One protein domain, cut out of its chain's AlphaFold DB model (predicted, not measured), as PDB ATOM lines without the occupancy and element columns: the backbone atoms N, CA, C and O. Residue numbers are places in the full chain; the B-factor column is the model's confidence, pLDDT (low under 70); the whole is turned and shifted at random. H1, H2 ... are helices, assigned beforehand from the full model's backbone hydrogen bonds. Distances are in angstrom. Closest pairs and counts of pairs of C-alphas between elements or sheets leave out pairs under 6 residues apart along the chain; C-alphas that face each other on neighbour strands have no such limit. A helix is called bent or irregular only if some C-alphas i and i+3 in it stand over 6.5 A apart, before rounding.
ATOM      1  N   SER A 493      34.381 -10.031  48.753       82.19
ATOM      2  CA  SER A 493      33.781  -9.883  47.416       82.19
ATOM      3  C   SER A 493      34.762 -10.227  46.294       82.19
ATOM      4  O   SER A 493      34.364 -10.810  45.287       82.19
ATOM      5  N   LEU A 494      36.045  -9.902  46.466       88.50
ATOM      6  CA  LEU A 494      37.088 -10.221  45.500       88.50
ATOM      7  C   LEU A 494      37.452 -11.694  45.557       88.50
ATOM      8  O   LEU A 494      37.543 -12.313  44.505       88.50
ATOM      9  N   SER A 495      37.619 -12.264  46.751       88.50
ATOM     10  CA  SER A 495      37.936 -13.687  46.882       88.50
ATOM     11  C   SER A 495      36.826 -14.566  46.301       88.50
ATOM     12  O   SER A 495      37.121 -15.487  45.548       88.50
ATOM     13  N   CYS A 496      35.552 -14.236  46.542       84.94
ATOM     14  CA  CYS A 496      34.420 -14.932  45.925       84.94
ATOM     15  C   CYS A 496      34.398 -14.756  44.399       84.94
ATOM     16  O   CYS A 496      34.175 -15.718  43.669       84.94
ATOM     17  N   THR A 497      34.662 -13.543  43.903       85.19
ATOM     18  CA  THR A 497      34.729 -13.264  42.457       85.19
ATOM     19  C   THR A 497      35.860 -14.046  41.787       85.19
ATOM     20  O   THR A 497      35.680 -14.598  40.705       85.19
ATOM     21  N   ALA A 498      37.018 -14.115  42.442       88.38
ATOM     22  CA  ALA A 498      38.184 -14.851  41.987       88.38
ATOM     23  C   ALA A 498      37.941 -16.364  41.995       88.38
ATOM     24  O   ALA A 498      38.279 -17.041  41.028       88.38
ATOM     25  N   LEU A 499      37.296 -16.874  43.048       86.31
ATOM     26  CA  LEU A 499      36.934 -18.281  43.171       86.31
ATOM     27  C   LEU A 499      35.940 -18.710  42.089       86.31
ATOM     28  O   LEU A 499      36.072 -19.800  41.564       86.31
ATOM     29  N   LEU A 500      34.984 -17.851  41.722       83.31
ATOM     30  CA  LEU A 500      33.986 -18.118  40.677       83.31
ATOM     31  C   LEU A 500      34.463 -17.752  39.260       83.31
ATOM     32  O   LEU A 500      33.699 -17.856  38.292       83.31
ATOM     33  N   ALA A 501      35.705 -17.285  39.111       83.94
ATOM     34  CA  ALA A 501      36.216 -16.838  37.829       83.94
ATOM     35  C   ALA A 501      36.344 -18.010  36.845       83.94
ATOM     36  O   ALA A 501      36.919 -19.059  37.137       83.94
ATOM     37  N   LYS A 502      35.913 -17.791  35.597       84.38
ATOM     38  CA  LYS A 502      36.082 -18.748  34.484       84.38
ATOM     39  C   LYS A 502      37.508 -18.746  33.913       84.38
ATOM     40  O   LYS A 502      37.708 -18.955  32.721       84.38
ATOM     41  N   ASN A 503      38.498 -18.429  34.746       85.62
ATOM     42  CA  ASN A 503      39.893 -18.273  34.363       85.62
ATOM     43  C   ASN A 503      40.792 -18.932  35.417       85.62
ATOM     44  O   ASN A 503      40.878 -18.464  36.551       85.62
ATOM     45  N   HIS A 504      41.481 -20.000  35.016       86.75
ATOM     46  CA  HIS A 504      42.418 -20.744  35.857       86.75
ATOM     47  C   HIS A 504      43.562 -19.893  36.419       86.75
ATOM     48  O   HIS A 504      44.027 -20.183  37.516       86.75
ATOM     49  N   VAL A 505      44.004 -18.845  35.715       92.06
ATOM     50  CA  VAL A 505      45.091 -17.966  36.178       92.06
ATOM     51  C   VAL A 505      44.665 -17.213  37.435       92.06
ATOM     52  O   VAL A 505      45.412 -17.144  38.399       92.06
ATOM     53  N   ILE A 506      43.432 -16.701  37.465       92.31
ATOM     54  CA  ILE A 506      42.895 -16.001  38.641       92.31
ATOM     55  C   ILE A 506      42.816 -16.951  39.836       92.31
ATOM     56  O   ILE A 506      43.197 -16.584  40.946       92.31
ATOM     57  N   LEU A 507      42.359 -18.181  39.596       90.94
ATOM     58  CA  LEU A 507      42.266 -19.197  40.636       90.94
ATOM     59  C   LEU A 507      43.648 -19.609  41.166       90.94
ATOM     60  O   LEU A 507      43.817 -19.765  42.374       90.94
ATOM     61  N   ASN A 508      44.633 -19.740  40.273       93.88
ATOM     62  CA  ASN A 508      46.027 -19.989  40.626       93.88
ATOM     63  C   ASN A 508      46.557 -18.912  41.573       93.88
ATOM     64  O   ASN A 508      47.046 -19.232  42.654       93.88
ATOM     65  N   GLU A 509      46.399 -17.641  41.198       96.12
ATOM     66  CA  GLU A 509      46.894 -16.525  42.003       96.12
ATOM     67  C   GLU A 509      46.161 -16.386  43.341       96.12
ATOM     68  O   GLU A 509      46.787 -16.042  44.346       96.12
ATOM     69  N   LEU A 510      44.860 -16.693  43.392       95.56
ATOM     70  CA  LEU A 510      44.115 -16.741  44.651       95.56
ATOM     71  C   LEU A 510      44.688 -17.810  45.593       95.56
ATOM     72  O   LEU A 510      44.924 -17.524  46.764       95.56
ATOM     73  N   CYS A 511      44.949 -19.018  45.087       95.50
ATOM     74  CA  CYS A 511      45.515 -20.107  45.886       95.50
ATOM     75  C   CYS A 511      46.927 -19.770  46.385       95.50
ATOM     76  O   CYS A 511      47.221 -19.958  47.564       95.50
ATOM     77  N   LEU A 512      47.772 -19.183  45.529       96.75
ATOM     78  CA  LEU A 512      49.097 -18.691  45.927       96.75
ATOM     79  C   LEU A 512      49.013 -17.601  47.000       96.75
ATOM     80  O   LEU A 512      49.829 -17.580  47.919       96.75
ATOM     81  N   LEU A 513      48.024 -16.709  46.920       97.62
ATOM     82  CA  LEU A 513      47.813 -15.686  47.939       97.62
ATOM     83  C   LEU A 513      47.404 -16.302  49.288       97.62
ATOM     84  O   LEU A 513      47.949 -15.916  50.322       97.62
ATOM     85  N   ILE A 514      46.487 -17.275  49.290       97.25
ATOM     86  CA  ILE A 514      46.077 -17.995  50.510       97.25
ATOM     87  C   ILE A 514      47.281 -18.704  51.144       97.25
ATOM     88  O   ILE A 514      47.509 -18.584  52.349       97.25
ATOM     89  N   LEU A 515      48.100 -19.376  50.330       96.81
ATOM     90  CA  LEU A 515      49.341 -20.002  50.784       96.81
ATOM     91  C   LEU A 515      50.317 -18.987  51.383       96.81
ATOM     92  O   LEU A 515      50.878 -19.242  52.446       96.81
ATOM     93  N   GLN A 516      50.492 -17.819  50.757       96.25
ATOM     94  CA  GLN A 516      51.334 -16.754  51.307       96.25
ATOM     95  C   GLN A 516      50.868 -16.312  52.697       96.25
ATOM     96  O   GLN A 516      51.712 -16.097  53.571       96.25
ATOM     97  N   TYR A 517      49.555 -16.219  52.928       96.94
ATOM     98  CA  TYR A 517      49.029 -15.932  54.258       96.94
ATOM     99  C   TYR A 517      49.373 -17.041  55.261       96.94
ATOM    100  O   TYR A 517      49.990 -16.750  56.285       96.94
ATOM    101  N   LYS A 518      49.023 -18.302  54.966       95.38
ATOM    102  CA  LYS A 518      49.173 -19.421  55.919       95.38
ATOM    103  C   LYS A 518      50.629 -19.808  56.184       95.38
ATOM    104  O   LYS A 518      50.987 -20.071  57.325       95.38
ATOM    105  N   GLN A 519      51.468 -19.849  55.151       94.62
ATOM    106  CA  GLN A 519      52.841 -20.356  55.263       94.62
ATOM    107  C   GLN A 519      53.847 -19.299  55.720       94.62
ATOM    108  O   GLN A 519      54.872 -19.649  56.303       94.62
ATOM    109  N   HIS A 520      53.589 -18.019  55.437       94.81
ATOM    110  CA  HIS A 520      54.585 -16.964  55.639       94.81
ATOM    111  C   HIS A 520      54.079 -15.838  56.538       94.81
ATOM    112  O   HIS A 520      54.749 -15.504  57.513       94.81
ATOM    113  N   LEU A 521      52.911 -15.254  56.242       94.56
ATOM    114  CA  LEU A 521      52.452 -14.061  56.960       94.56
ATOM    115  C   LEU A 521      51.972 -14.377  58.383       94.56
ATOM    116  O   LEU A 521      52.434 -13.749  59.329       94.56
ATOM    117  N   ILE A 522      51.094 -15.368  58.560       95.12
ATOM    118  CA  ILE A 522      50.581 -15.754  59.885       95.12
ATOM    119  C   ILE A 522      51.727 -16.195  60.817       95.12
ATOM    120  O   ILE A 522      51.830 -15.635  61.910       95.12
ATOM    121  N   PRO A 523      52.654 -17.086  60.399       94.25
ATOM    122  CA  PRO A 523      53.794 -17.462  61.236       94.25
ATOM    123  C   PRO A 523      54.712 -16.287  61.595       94.25
ATOM    124  O   PRO A 523      55.265 -16.255  62.691       94.25
ATOM    125  N   LEU A 524      54.878 -15.303  60.702       93.31
ATOM    126  CA  LEU A 524      55.647 -14.091  61.002       93.31
ATOM    127  C   LEU A 524      54.996 -13.285  62.136       93.31
ATOM    128  O   LEU A 524      55.689 -12.858  63.058       93.31
ATOM    129  N   PHE A 525      53.677 -13.099  62.091       94.00
ATOM    130  CA  PHE A 525      52.935 -12.360  63.119       94.00
ATOM    131  C   PHE A 525      52.868 -13.122  64.446       94.00
ATOM    132  O   PHE A 525      52.921 -12.504  65.510       94.00
ATOM    133  N   GLU A 526      52.829 -14.456  64.399       92.69
ATOM    134  CA  GLU A 526      52.981 -15.312  65.576       92.69
ATOM    135  C   GLU A 526      54.357 -15.112  66.231       92.69
ATOM    136  O   GLU A 526      54.442 -14.837  67.427       92.69
ATOM    137  N   GLN A 527      55.437 -15.152  65.442       91.50
ATOM    138  CA  GLN A 527      56.806 -14.928  65.928       91.50
ATOM    139  C   GLN A 527      57.014 -13.523  66.506       91.50
ATOM    140  O   GLN A 527      57.794 -13.351  67.442       91.50
ATOM    141  N   GLN A 528      56.327 -12.520  65.958       90.38
ATOM    142  CA  GLN A 528      56.375 -11.138  66.441       90.38
ATOM    143  C   GLN A 528      55.457 -10.880  67.645       90.38
ATOM    144  O   GLN A 528      55.530  -9.805  68.236       90.38
ATOM    145  N   GLY A 529      54.613 -11.843  68.031       90.88
ATOM    146  CA  GLY A 529      53.657 -11.687  69.130       90.88
ATOM    147  C   GLY A 529      52.490 -10.744  68.822       90.88
ATOM    148  O   GLY A 529      51.838 -10.276  69.750       90.88
ATOM    149  N   LEU A 530      52.220 -10.466  67.541       90.88
ATOM    150  CA  LEU A 530      51.169  -9.547  67.078       90.88
ATOM    151  C   LEU A 530      49.865 -10.258  66.694       90.88
ATOM    152  O   LEU A 530      48.890  -9.614  66.326       90.88
ATOM    153  N   LEU A 531      49.822 -11.589  66.774       89.06
ATOM    154  CA  LEU A 531      48.684 -12.379  66.293       89.06
ATOM    155  C   LEU A 531      47.365 -12.045  67.014       89.06
ATOM    156  O   LEU A 531      46.311 -12.067  66.390       89.06
ATOM    157  N   GLY A 532      47.428 -11.671  68.298       87.81
ATOM    158  CA  GLY A 532      46.247 -11.264  69.068       87.81
ATOM    159  C   GLY A 532      45.634  -9.930  68.627       87.81
ATOM    160  O   GLY A 532      44.453  -9.705  68.863       87.81
ATOM    161  N   GLU A 533      46.399  -9.053  67.969       90.81
ATOM    162  CA  GLU A 533      45.870  -7.796  67.414       90.81
ATOM    163  C   GLU A 533      45.110  -8.019  66.095       90.81
ATOM    164  O   GLU A 533      44.294  -7.181  65.720       90.81
ATOM    165  N   TYR A 534      45.345  -9.158  65.432       92.56
ATOM    166  CA  TYR A 534      44.842  -9.490  64.095       92.56
ATOM    167  C   TYR A 534      44.060 -10.817  64.062       92.56
ATOM    168  O   TYR A 534      44.083 -11.551  63.072       92.56
ATOM    169  N   GLU A 535      43.389 -11.165  65.163       92.25
ATOM    170  CA  GLU A 535      42.660 -12.435  65.299       92.25
ATOM    171  C   GLU A 535      41.551 -12.573  64.239       92.25
ATOM    172  O   GLU A 535      41.440 -13.612  63.590       92.25
ATOM    173  N   LEU A 536      40.801 -11.496  63.975       93.00
ATOM    174  CA  LEU A 536      39.729 -11.473  62.969       93.00
ATOM    175  C   LEU A 536      40.259 -11.680  61.544       93.00
ATOM    176  O   LEU A 536      39.625 -12.342  60.716       93.00
ATOM    177  N   GLU A 537      41.420 -11.110  61.238       94.44
ATOM    178  CA  GLU A 537      42.098 -11.274  59.961       94.44
ATOM    179  C   GLU A 537      42.565 -12.718  59.766       94.44
ATOM    180  O   GLU A 537      42.357 -13.294  58.694       94.44
ATOM    181  N   VAL A 538      43.143 -13.325  60.806       94.12
ATOM    182  CA  VAL A 538      43.559 -14.734  60.795       94.12
ATOM    183  C   VAL A 538      42.351 -15.652  60.615       94.12
ATOM    184  O   VAL A 538      42.376 -16.518  59.739       94.12
ATOM    185  N   GLU A 539      41.269 -15.439  61.366       93.56
ATOM    186  CA  GLU A 539      40.018 -16.194  61.215       93.56
ATOM    187  C   GLU A 539      39.464 -16.084  59.789       93.56
ATOM    188  O   GLU A 539      39.062 -17.086  59.190       93.56
ATOM    189  N   SER A 540      39.508 -14.884  59.208       93.31
ATOM    190  CA  SER A 540      39.055 -14.630  57.837       93.31
ATOM    191  C   SER A 540      39.885 -15.386  56.796       93.31
ATOM    192  O   SER A 540      39.325 -15.944  55.850       93.31
ATOM    193  N   VAL A 541      41.212 -15.448  56.969       95.19
ATOM    194  CA  VAL A 541      42.099 -16.250  56.108       95.19
ATOM    195  C   VAL A 541      41.791 -17.738  56.239       95.19
ATOM    196  O   VAL A 541      41.698 -18.427  55.223       95.19
ATOM    197  N   MET A 542      41.605 -18.241  57.462       93.94
ATOM    198  CA  MET A 542      41.294 -19.654  57.695       93.94
ATOM    199  C   MET A 542      39.941 -20.041  57.088       93.94
ATOM    200  O   MET A 542      39.844 -21.058  56.401       93.94
ATOM    201  N   ALA A 543      38.918 -19.199  57.250       90.25
ATOM    202  CA  ALA A 543      37.604 -19.402  56.642       90.25
ATOM    203  C   ALA A 543      37.661 -19.366  55.105       90.25
ATOM    204  O   ALA A 543      36.981 -20.151  54.434       90.25
ATOM    205  N   LEU A 544      38.483 -18.477  54.533       92.69
ATOM    206  CA  LEU A 544      38.721 -18.411  53.092       92.69
ATOM    207  C   LEU A 544      39.422 -19.674  52.574       92.69
ATOM    208  O   LEU A 544      39.010 -20.208  51.542       92.69
ATOM    209  N   ALA A 545      40.455 -20.149  53.271       93.25
ATOM    210  CA  ALA A 545      41.179 -21.365  52.914       93.25
ATOM    211  C   ALA A 545      40.250 -22.585  52.938       93.25
ATOM    212  O   ALA A 545      40.123 -23.270  51.925       93.25
ATOM    213  N   ASP A 546      39.512 -22.782  54.033       88.69
ATOM    214  CA  ASP A 546      38.543 -23.872  54.163       88.69
ATOM    215  C   ASP A 546      37.495 -23.818  53.042       88.69
ATOM    216  O   ASP A 546      37.335 -24.773  52.285       88.69
ATOM    217  N   SER A 547      36.856 -22.663  52.830       85.75
ATOM    218  CA  SER A 547      35.847 -22.500  51.773       85.75
ATOM    219  C   SER A 547      36.401 -22.801  50.375       85.75
ATOM    220  O   SER A 547      35.731 -23.442  49.563       85.75
ATOM    221  N   THR A 548      37.631 -22.365  50.094       88.56
ATOM    222  CA  THR A 548      38.300 -22.591  48.804       88.56
ATOM    223  C   THR A 548      38.623 -24.069  48.610       88.56
ATOM    224  O   THR A 548      38.321 -24.632  47.559       88.56
ATOM    225  N   TYR A 549      39.172 -24.729  49.632       87.56
ATOM    226  CA  TYR A 549      39.478 -26.156  49.593       87.56
ATOM    227  C   TYR A 549      38.216 -27.006  49.415       87.56
ATOM    228  O   TYR A 549      38.172 -27.894  48.560       87.56
ATOM    229  N   LYS A 550      37.146 -26.687  50.151       81.81
ATOM    230  CA  LYS A 550      35.856 -27.378  50.034       81.81
ATOM    231  C   LYS A 550      35.238 -27.242  48.654       81.81
ATOM    232  O   LYS A 550      34.723 -28.211  48.092       81.81
ATOM    233  N   TYR A 551      35.323 -26.042  48.089       80.06
ATOM    234  CA  TYR A 551      34.806 -25.756  46.761       80.06
ATOM    235  C   TYR A 551      35.599 -26.463  45.654       80.06
ATOM    236  O   TYR A 551      35.000 -27.001  44.721       80.06
ATOM    237  N   LEU A 552      36.930 -26.506  45.765       79.25
ATOM    238  CA  LEU A 552      37.804 -27.072  44.737       79.25
ATOM    239  C   LEU A 552      38.026 -28.586  44.857       79.25
ATOM    240  O   LEU A 552      38.233 -29.228  43.830       79.25
ATOM    241  N   TRP A 553      38.015 -29.165  46.064       76.69
ATOM    242  CA  TRP A 553      38.619 -30.489  46.280       76.69
ATOM    243  C   TRP A 553      37.867 -31.451  47.217       76.69
ATOM    244  O   TRP A 553      37.863 -32.652  46.956       76.69
ATOM    245  N   GLU A 554      37.159 -30.980  48.252       66.00
ATOM    246  CA  GLU A 554      36.527 -31.864  49.263       66.00
ATOM    247  C   GLU A 554      35.499 -32.855  48.667       66.00
ATOM    248  O   GLU A 554      35.402 -34.007  49.093       66.00
ATOM    249  N   ARG A 555      34.782 -32.478  47.598       57.41
ATOM    250  CA  ARG A 555      33.809 -33.362  46.917       57.41
ATOM    251  C   ARG A 555      34.419 -34.395  45.962       57.41
ATOM    252  O   ARG A 555      33.672 -35.148  45.343       57.41
ATOM    253  N   VAL A 556      35.743 -34.440  45.818       52.47
ATOM    254  CA  VAL A 556      36.452 -35.484  45.050       52.47
ATOM    255  C   VAL A 556      36.611 -36.771  45.896       52.47
ATOM    256  O   VAL A 556      37.015 -37.801  45.361       52.47
ATOM    257  N   GLY A 557      36.240 -36.757  47.195       45.25
ATOM    258  CA  GLY A 557      36.488 -37.869  48.130       45.25
ATOM    259  C   GLY A 557      35.404 -38.269  49.157       45.25
ATOM    260  O   GLY A 557      35.740 -39.067  50.027       45.25
ATOM    261  N   GLY A 558      34.144 -37.794  49.106       37.38
ATOM    262  CA  GLY A 558      33.124 -38.126  50.136       37.38
ATOM    263  C   GLY A 558      31.644 -38.139  49.691       37.38
ATOM    264  O   GLY A 558      31.300 -37.581  48.648       37.38
ATOM    265  N   GLU A 559      30.770 -38.789  50.486       37.31
ATOM    266  CA  GLU A 559      29.299 -38.855  50.307       37.31
ATOM    267  C   GLU A 559      28.585 -37.514  50.614       37.31
ATOM    268  O   GLU A 559      29.075 -36.677  51.370       37.31
ATOM    269  N   ASP A 575      28.619 -35.084  40.384       36.66
ATOM    270  CA  ASP A 575      29.861 -35.704  40.865       36.66
ATOM    271  C   ASP A 575      31.178 -34.904  40.665       36.66
ATOM    272  O   ASP A 575      31.818 -34.917  39.616       36.66
ATOM    273  N   SER A 576      31.630 -34.279  41.764       44.56
ATOM    274  CA  SER A 576      32.861 -33.483  41.964       44.56
ATOM    275  C   SER A 576      32.912 -32.086  41.308       44.56
ATOM    276  O   SER A 576      33.342 -31.884  40.176       44.56
ATOM    277  N   ILE A 577      32.560 -31.062  42.098       49.44
ATOM    278  CA  ILE A 577      32.605 -29.639  41.699       49.44
ATOM    279  C   ILE A 577      34.019 -29.196  41.267       49.44
ATOM    280  O   ILE A 577      34.139 -28.321  40.416       49.44
ATOM    281  N   GLY A 578      35.083 -29.840  41.760       54.00
ATOM    282  CA  GLY A 578      36.466 -29.567  41.348       54.00
ATOM    283  C   GLY A 578      36.747 -29.831  39.866       54.00
ATOM    284  O   GLY A 578      37.403 -29.021  39.210       54.00
ATOM    285  N   LEU A 579      36.202 -30.923  39.312       56.00
ATOM    286  CA  LEU A 579      36.286 -31.214  37.877       56.00
ATOM    287  C   LEU A 579      35.340 -30.323  37.071       56.00
ATOM    288  O   LEU A 579      35.659 -30.011  35.936       56.00
ATOM    289  N   GLU A 580      34.214 -29.887  37.633       61.72
ATOM    290  CA  GLU A 580      33.226 -29.048  36.935       61.72
ATOM    291  C   GLU A 580      33.451 -27.536  37.124       61.72
ATOM    292  O   GLU A 580      32.694 -26.721  36.590       61.72
ATOM    293  N   HIS A 581      34.502 -27.136  37.848       76.12
ATOM    294  CA  HIS A 581      34.808 -25.731  38.071       76.12
ATOM    295  C   HIS A 581      35.064 -25.025  36.736       76.12
ATOM    296  O   HIS A 581      35.953 -25.410  35.976       76.12
ATOM    297  N   LEU A 582      34.326 -23.947  36.459       71.25
ATOM    298  CA  LEU A 582      34.323 -23.289  35.146       71.25
ATOM    299  C   LEU A 582      35.696 -22.741  34.732       71.25
ATOM    300  O   LEU A 582      35.956 -22.585  33.541       71.25
ATOM    301  N   GLY A 583      36.570 -22.453  35.700       75.81
ATOM    302  CA  GLY A 583      37.956 -22.064  35.448       75.81
ATOM    303  C   GLY A 583      38.918 -23.237  35.226       75.81
ATOM    304  O   GLY A 583      39.870 -23.075  34.470       75.81
ATOM    305  N   LEU A 584      38.684 -24.404  35.842       80.12
ATOM    306  CA  LEU A 584      39.595 -25.564  35.793       80.12
ATOM    307  C   LEU A 584      39.209 -26.568  34.703       80.12
ATOM    308  O   LEU A 584      40.078 -27.069  33.986       80.12
ATOM    309  N   TYR A 585      37.908 -26.830  34.542       81.62
ATOM    310  CA  TYR A 585      37.385 -27.822  33.607       81.62
ATOM    311  C   TYR A 585      37.889 -27.636  32.174       81.62
ATOM    312  O   TYR A 585      38.271 -28.638  31.580       81.62
ATOM    313  N   PRO A 586      37.969 -26.418  31.592       82.50
ATOM    314  CA  PRO A 586      38.456 -26.267  30.221       82.50
ATOM    315  C   PRO A 586      39.883 -26.799  30.018       82.50
ATOM    316  O   PRO A 586      40.163 -27.413  28.991       82.50
ATOM    317  N   ILE A 587      40.767 -26.613  31.006       82.44
ATOM    318  CA  ILE A 587      42.143 -27.127  30.961       82.44
ATOM    319  C   ILE A 587      42.162 -28.632  31.157       82.44
ATOM    320  O   ILE A 587      42.767 -29.346  30.358       82.44
ATOM    321  N   VAL A 588      41.472 -29.122  32.187       81.56
ATOM    322  CA  VAL A 588      41.411 -30.558  32.478       81.56
ATOM    323  C   VAL A 588      40.806 -31.311  31.292       81.56
ATOM    324  O   VAL A 588      41.338 -32.334  30.871       81.56
ATOM    325  N   ALA A 589      39.746 -30.774  30.687       80.69
ATOM    326  CA  ALA A 589      39.104 -31.339  29.511       80.69
ATOM    327  C   ALA A 589      40.004 -31.299  28.272       80.69
ATOM    328  O   ALA A 589      40.054 -32.281  27.530       80.69
ATOM    329  N   GLY A 590      40.735 -30.199  28.060       81.38
ATOM    330  CA  GLY A 590      41.721 -30.087  26.986       81.38
ATOM    331  C   GLY A 590      42.816 -31.149  27.100       81.38
ATOM    332  O   GLY A 590      43.068 -31.878  26.147       81.38
ATOM    333  N   ILE A 591      43.399 -31.308  28.288       81.81
ATOM    334  CA  ILE A 591      44.471 -32.280  28.535       81.81
ATOM    335  C   ILE A 591      43.946 -33.716  28.472       81.81
ATOM    336  O   ILE A 591      44.564 -34.578  27.852       81.81
ATOM    337  N   ALA A 592      42.779 -33.992  29.054       80.50
ATOM    338  CA  ALA A 592      42.156 -35.309  28.969       80.50
ATOM    339  C   ALA A 592      41.876 -35.719  27.515       80.50
ATOM    340  O   ALA A 592      42.081 -36.880  27.158       80.50
ATOM    341  N   LYS A 593      41.479 -34.766  26.662       81.88
ATOM    342  CA  LYS A 593      41.285 -34.995  25.226       81.88
ATOM    343  C   LYS A 593      42.590 -35.382  24.523       81.88
ATOM    344  O   LYS A 593      42.574 -36.348  23.762       81.88
ATOM    345  N   GLU A 594      43.692 -34.684  24.802       82.38
ATOM    346  CA  GLU A 594      45.030 -35.031  24.280       82.38
ATOM    347  C   GLU A 594      45.496 -36.415  24.761       82.38
ATOM    348  O   GLU A 594      46.143 -37.157  24.029       82.38
ATOM    349  N   LEU A 595      45.100 -36.813  25.972       78.38
ATOM    350  CA  LEU A 595      45.390 -38.132  26.540       78.38
ATOM    351  C   LEU A 595      44.398 -39.229  26.111       78.38
ATOM    352  O   LEU A 595      44.481 -40.349  26.616       78.38
ATOM    353  N   HIS A 596      43.449 -38.931  25.215       81.94
ATOM    354  CA  HIS A 596      42.362 -39.829  24.799       81.94
ATOM    355  C   HIS A 596      41.557 -40.425  25.967       81.94
ATOM    356  O   HIS A 596      41.106 -41.572  25.920       81.94
ATOM    357  N   ARG A 597      41.362 -39.643  27.031       75.19
ATOM    358  CA  ARG A 597      40.619 -40.034  28.233       75.19
ATOM    359  C   ARG A 597      39.383 -39.171  28.434       75.19
ATOM    360  O   ARG A 597      39.306 -38.031  27.983       75.19
ATOM    361  N   ASN A 598      38.407 -39.718  29.154       73.38
ATOM    362  CA  ASN A 598      37.271 -38.936  29.620       73.38
ATOM    363  C   ASN A 598      37.714 -38.084  30.830       73.38
ATOM    364  O   ASN A 598      38.189 -38.664  31.810       73.38
ATOM    365  N   PRO A 599      37.536 -36.749  30.806       68.62
ATOM    366  CA  PRO A 599      37.919 -35.872  31.917       68.62
ATOM    367  C   PRO A 599      37.261 -36.277  33.245       68.62
ATOM    368  O   PRO A 599      37.877 -36.184  34.299       68.62
ATOM    369  N   ARG A 600      36.028 -36.802  33.189       69.31
ATOM    370  CA  ARG A 600      35.253 -37.253  34.360       69.31
ATOM    371  C   ARG A 600      35.718 -38.591  34.941       69.31
ATOM    372  O   ARG A 600      35.219 -39.010  35.975       69.31
ATOM    373  N   GLN A 601      36.625 -39.287  34.258       71.62
ATOM    374  CA  GLN A 601      37.161 -40.585  34.683       71.62
ATOM    375  C   GLN A 601      38.608 -40.491  35.184       71.62
ATOM    376  O   GLN A 601      39.197 -41.519  35.517       71.62
ATOM    377  N   MET A 602      39.191 -39.287  35.228       69.50
ATOM    378  CA  MET A 602      40.520 -39.083  35.801       69.50
ATOM    379  C   MET A 602      40.484 -39.347  37.305       69.50
ATOM    380  O   MET A 602      39.643 -38.810  38.023       69.50
ATOM    381  N   ASN A 603      41.406 -40.181  37.784       74.69
ATOM    382  CA  ASN A 603      41.549 -40.400  39.221       74.69
ATOM    383  C   ASN A 603      42.250 -39.203  39.892       74.69
ATOM    384  O   ASN A 603      42.859 -38.358  39.233       74.69
ATOM    385  N   LYS A 604      42.193 -39.147  41.228       75.62
ATOM    386  CA  LYS A 604      42.775 -38.060  42.032       75.62
ATOM    387  C   LYS A 604      44.255 -37.792  41.711       75.62
ATOM    388  O   LYS A 604      44.653 -36.637  41.606       75.62
ATOM    389  N   ASN A 605      45.058 -38.840  41.519       77.19
ATOM    390  CA  ASN A 605      46.497 -38.711  41.253       77.19
ATOM    391  C   ASN A 605      46.772 -38.118  39.865       77.19
ATOM    392  O   ASN A 605      47.668 -37.293  39.704       77.19
ATOM    393  N   GLU A 606      45.986 -38.517  38.869       76.38
ATOM    394  CA  GLU A 606      46.062 -37.978  37.511       76.38
ATOM    395  C   GLU A 606      45.660 -36.504  37.479       76.38
ATOM    396  O   GLU A 606      46.366 -35.690  36.887       76.38
ATOM    397  N   LEU A 607      44.576 -36.145  38.176       77.81
ATOM    398  CA  LEU A 607      44.135 -34.757  38.296       77.81
ATOM    399  C   LEU A 607      45.185 -33.891  39.006       77.81
ATOM    400  O   LEU A 607      45.499 -32.804  38.528       77.81
ATOM    401  N   MET A 608      45.789 -34.386  40.090       82.38
ATOM    402  CA  MET A 608      46.880 -33.683  40.774       82.38
ATOM    403  C   MET A 608      48.101 -33.478  39.877       82.38
ATOM    404  O   MET A 608      48.646 -32.380  39.854       82.38
ATOM    405  N   SER A 609      48.495 -34.478  39.085       82.12
ATOM    406  CA  SER A 609      49.617 -34.342  38.146       82.12
ATOM    407  C   SER A 609      49.356 -33.274  37.073       82.12
ATOM    408  O   SER A 609      50.257 -32.508  36.715       82.12
ATOM    409  N   VAL A 610      48.110 -33.173  36.597       81.88
ATOM    410  CA  VAL A 610      47.681 -32.101  35.688       81.88
ATOM    411  C   VAL A 610      47.768 -30.737  36.374       81.88
ATOM    412  O   VAL A 610      48.361 -29.811  35.822       81.88
ATOM    413  N   LEU A 611      47.223 -30.603  37.584       84.94
ATOM    414  CA  LEU A 611      47.262 -29.339  38.321       84.94
ATOM    415  C   LEU A 611      48.704 -28.903  38.623       84.94
ATOM    416  O   LEU A 611      49.033 -27.743  38.414       84.94
ATOM    417  N   GLU A 612      49.590 -29.816  39.019       87.00
ATOM    418  CA  GLU A 612      51.009 -29.516  39.266       87.00
ATOM    419  C   GLU A 612      51.728 -28.966  38.033       87.00
ATOM    420  O   GLU A 612      52.573 -28.081  38.151       87.00
ATOM    421  N   SER A 613      51.382 -29.479  36.853       84.56
ATOM    422  CA  SER A 613      52.061 -29.125  35.606       84.56
ATOM    423  C   SER A 613      51.592 -27.787  35.028       84.56
ATOM    424  O   SER A 613      52.370 -27.109  34.361       84.56
ATOM    425  N   PHE A 614      50.329 -27.404  35.253       82.81
ATOM    426  CA  PHE A 614      49.706 -26.265  34.559       82.81
ATOM    427  C   PHE A 614      49.152 -25.174  35.487       82.81
ATOM    428  O   PHE A 614      48.988 -24.038  35.049       82.81
ATOM    429  N   ILE A 615      48.831 -25.500  36.741       87.38
ATOM    430  CA  ILE A 615      48.172 -24.608  37.711       87.38
ATOM    431  C   ILE A 615      48.762 -24.878  39.106       87.38
ATOM    432  O   ILE A 615      48.068 -25.279  40.048       87.38
ATOM    433  N   SER A 616      50.083 -24.722  39.214       90.50
ATOM    434  CA  SER A 616      50.871 -25.192  40.360       90.50
ATOM    435  C   SER A 616      50.396 -24.630  41.699       90.50
ATOM    436  O   SER A 616      50.433 -25.344  42.695       90.50
ATOM    437  N   GLY A 617      49.889 -23.394  41.727       90.31
ATOM    438  CA  GLY A 617      49.369 -22.766  42.938       90.31
ATOM    439  C   GLY A 617      48.141 -23.470  43.508       90.31
ATOM    440  O   GLY A 617      48.029 -23.624  44.721       90.31
ATOM    441  N   VAL A 618      47.244 -23.961  42.644       90.31
ATOM    442  CA  VAL A 618      46.081 -24.759  43.072       90.31
ATOM    443  C   VAL A 618      46.540 -26.107  43.625       90.31
ATOM    444  O   VAL A 618      46.073 -26.529  44.680       90.31
ATOM    445  N   ALA A 619      47.483 -26.770  42.948       90.38
ATOM    446  CA  ALA A 619      48.015 -28.054  43.401       90.38
ATOM    447  C   ALA A 619      48.735 -27.947  44.754       90.38
ATOM    448  O   ALA A 619      48.519 -28.772  45.640       90.38
ATOM    449  N   GLU A 620      49.590 -26.936  44.917       93.06
ATOM    450  CA  GLU A 620      50.323 -26.685  46.156       93.06
ATOM    451  C   GLU A 620      49.369 -26.376  47.312       93.06
ATOM    452  O   GLU A 620      49.528 -26.922  48.403       93.06
ATOM    453  N   PHE A 621      48.330 -25.581  47.049       93.88
ATOM    454  CA  PHE A 621      47.302 -25.254  48.030       93.88
ATOM    455  C   PHE A 621      46.541 -26.497  48.496       93.88
ATOM    456  O   PHE A 621      46.443 -26.743  49.695       93.88
ATOM    457  N   ILE A 622      46.076 -27.329  47.561       89.94
ATOM    458  CA  ILE A 622      45.371 -28.576  47.881       89.94
ATOM    459  C   ILE A 622      46.240 -29.500  48.740       89.94
ATOM    460  O   ILE A 622      45.771 -30.010  49.756       89.94
ATOM    461  N   LYS A 623      47.508 -29.702  48.360       89.81
ATOM    462  CA  LYS A 623      48.441 -30.531  49.141       89.81
ATOM    463  C   LYS A 623      48.637 -29.979  50.545       89.81
ATOM    464  O   LYS A 623      48.682 -30.748  51.501       89.81
ATOM    465  N   TYR A 624      48.785 -28.660  50.659       92.12
ATOM    466  CA  TYR A 624      48.967 -28.000  51.941       92.12
ATOM    467  C   TYR A 624      47.764 -28.233  52.863       92.12
ATOM    468  O   TYR A 624      47.957 -28.680  53.989       92.12
ATOM    469  N   GLU A 625      46.538 -28.020  52.376       90.25
ATOM    470  CA  GLU A 625      45.318 -28.227  53.169       90.25
ATOM    471  C   GLU A 625      45.082 -29.703  53.524       90.25
ATOM    472  O   GLU A 625      44.712 -29.997  54.657       90.25
ATOM    473  N   GLU A 626      45.369 -30.653  52.624       86.31
ATOM    474  CA  GLU A 626      45.309 -32.089  52.952       86.31
ATOM    475  C   GLU A 626      46.261 -32.457  54.096       86.31
ATOM    476  O   GLU A 626      45.909 -33.231  54.985       86.31
ATOM    477  N   HIS A 627      47.472 -31.898  54.095       84.44
ATOM    478  CA  HIS A 627      48.430 -32.109  55.175       84.44
ATOM    479  C   HIS A 627      48.026 -31.405  56.476       84.44
ATOM    480  O   HIS A 627      48.287 -31.951  57.548       84.44
ATOM    481  N   ASP A 628      47.419 -30.221  56.396       80.50
ATOM    482  CA  ASP A 628      46.973 -29.440  57.554       80.50
ATOM    483  C   ASP A 628      45.777 -30.115  58.253       80.50
ATOM    484  O   ASP A 628      45.793 -30.291  59.470       80.50
ATOM    485  N   GLN A 629      44.807 -30.631  57.484       75.44
ATOM    486  CA  GLN A 629      43.676 -31.423  57.995       75.44
ATOM    487  C   GLN A 629      44.104 -32.734  58.675       75.44
ATOM    488  O   GLN A 629      43.389 -33.229  59.535       75.44
ATOM    489  N   LEU A 630      45.254 -33.307  58.302       67.44
ATOM    490  CA  LEU A 630      45.818 -34.497  58.957       67.44
ATOM    491  C   LEU A 630      46.564 -34.178  60.266       67.44
ATOM    492  O   LEU A 630      46.909 -35.104  61.003       67.44
ATOM    493  N   ARG A 631      46.893 -32.904  60.520       59.31
ATOM    494  CA  ARG A 631      47.596 -32.448  61.733       59.31
ATOM    495  C   ARG A 631      46.649 -31.963  62.834       59.31
ATOM    496  O   ARG A 631      47.075 -31.952  63.989       59.31
ATOM    497  N   GLN A 632      45.438 -31.543  62.470       50.78
ATOM    498  CA  GLN A 632      44.335 -31.218  63.383       50.78
ATOM    499  C   GLN A 632      43.609 -32.495  63.813       50.78
ATOM    500  O   GLN A 632      43.167 -32.538  64.984       50.78
TER     501      GLN A 632
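What this domain is: This is residues 493 to 559 and 575 to 632 of the 632 residues of the protein "Centromere protein I" of Lygus hesperus (UniProt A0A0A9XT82). A long helical hairpin of H2 and H3 makes one end of an elongated model, and a smaller cluster of short helices, H4, H5 and H6, makes the other end beyond the hairpin's open end. H7 folds back from H6 and packs with residues 616 to 621 across the first part of H2, while short H1 packs on residues 506 to 510 of H2. The printed part has 125 residues with seven named helices, H1 to H7 in chain order, and no named strand; the class is all helix. The whole is compact, with a radius of gyration of the C-alphas of 15.6 A, and spans 54 by 29 by 27 A.

Where its parts are: H1, residues 493 to 499, begins at C-alpha 493 at (33.781, -9.883, 47.416). H2, residues 504 to 527, is the longest helix at 33.8 A and only just irregular: C-alphas 519 and 522 are 6.9 A apart. H3, residues 531 to 552, measures 28.3 A; it is irregular, with C-alphas 533 and 536 8.4 A apart, and has a kink of 41 degrees near residue 538. H4 is residues 577 to 580. H5, residues 585 to 594, measures 14.1 A, and H6, residues 604 to 614, 15.6 A. H7, residues 616 to 629, measures 20.0 A and ends at C-alpha 629 at (43.676, -31.423, 57.995).

How they stand to each other: H2 is the hub, touching H1, H3 and H7. H1 touches it at a steep tilt of 62 degrees, opposite ways; their closest C-alphas, of Ala 498 and Ile 506, are 5.9 A apart. H2, with residues 514 to 525 alone, touches H3 in a hairpin at a shallow tilt of 31 degrees, opposite ways, closest at the C-alphas of Phe 525 and Leu 531, 5.3 A. H7 touches H2 at a steep tilt of 46 degrees, the same way, closest at the C-alphas of Asn 508 and Gly 617, 4.9 A. H6 and H7 form another hairpin, at 42 degrees, with the C-alphas of Leu 611 and Ala 619 closest at 5.3 A. H5 and H6 only just touch, with 3 pairs of C-alphas within 8 A, the closest those of Val 588 and Val 610 at 7.2 A; their lines are about perpendicular at 82 degrees. H3 touches H4 with residues 551 to 552 alone; the C-alphas of Leu 552 and Gly 578 are closest at 4.4 A. In H1, H5, H6 and H7 every O i to N i+4 pair is within hydrogen-bond range, against 18 of 20 in H2 and 16 of 18 in H3; H4 is too short for such a pair.

The domain as a whole: The farthest C-alphas, of Gly 529 and His 596, are 53.7 A apart. Residues 560 to 574 are not printed, and C-alphas 559 and 575 are 10.0 A apart across this cut. Of the links that are printed whole, none is long. Mean pLDDT of the printed part is 82.5; it is under 70 at residues 554 to 559, 575 to 580, 599 to 600, 602 and 630 to 632.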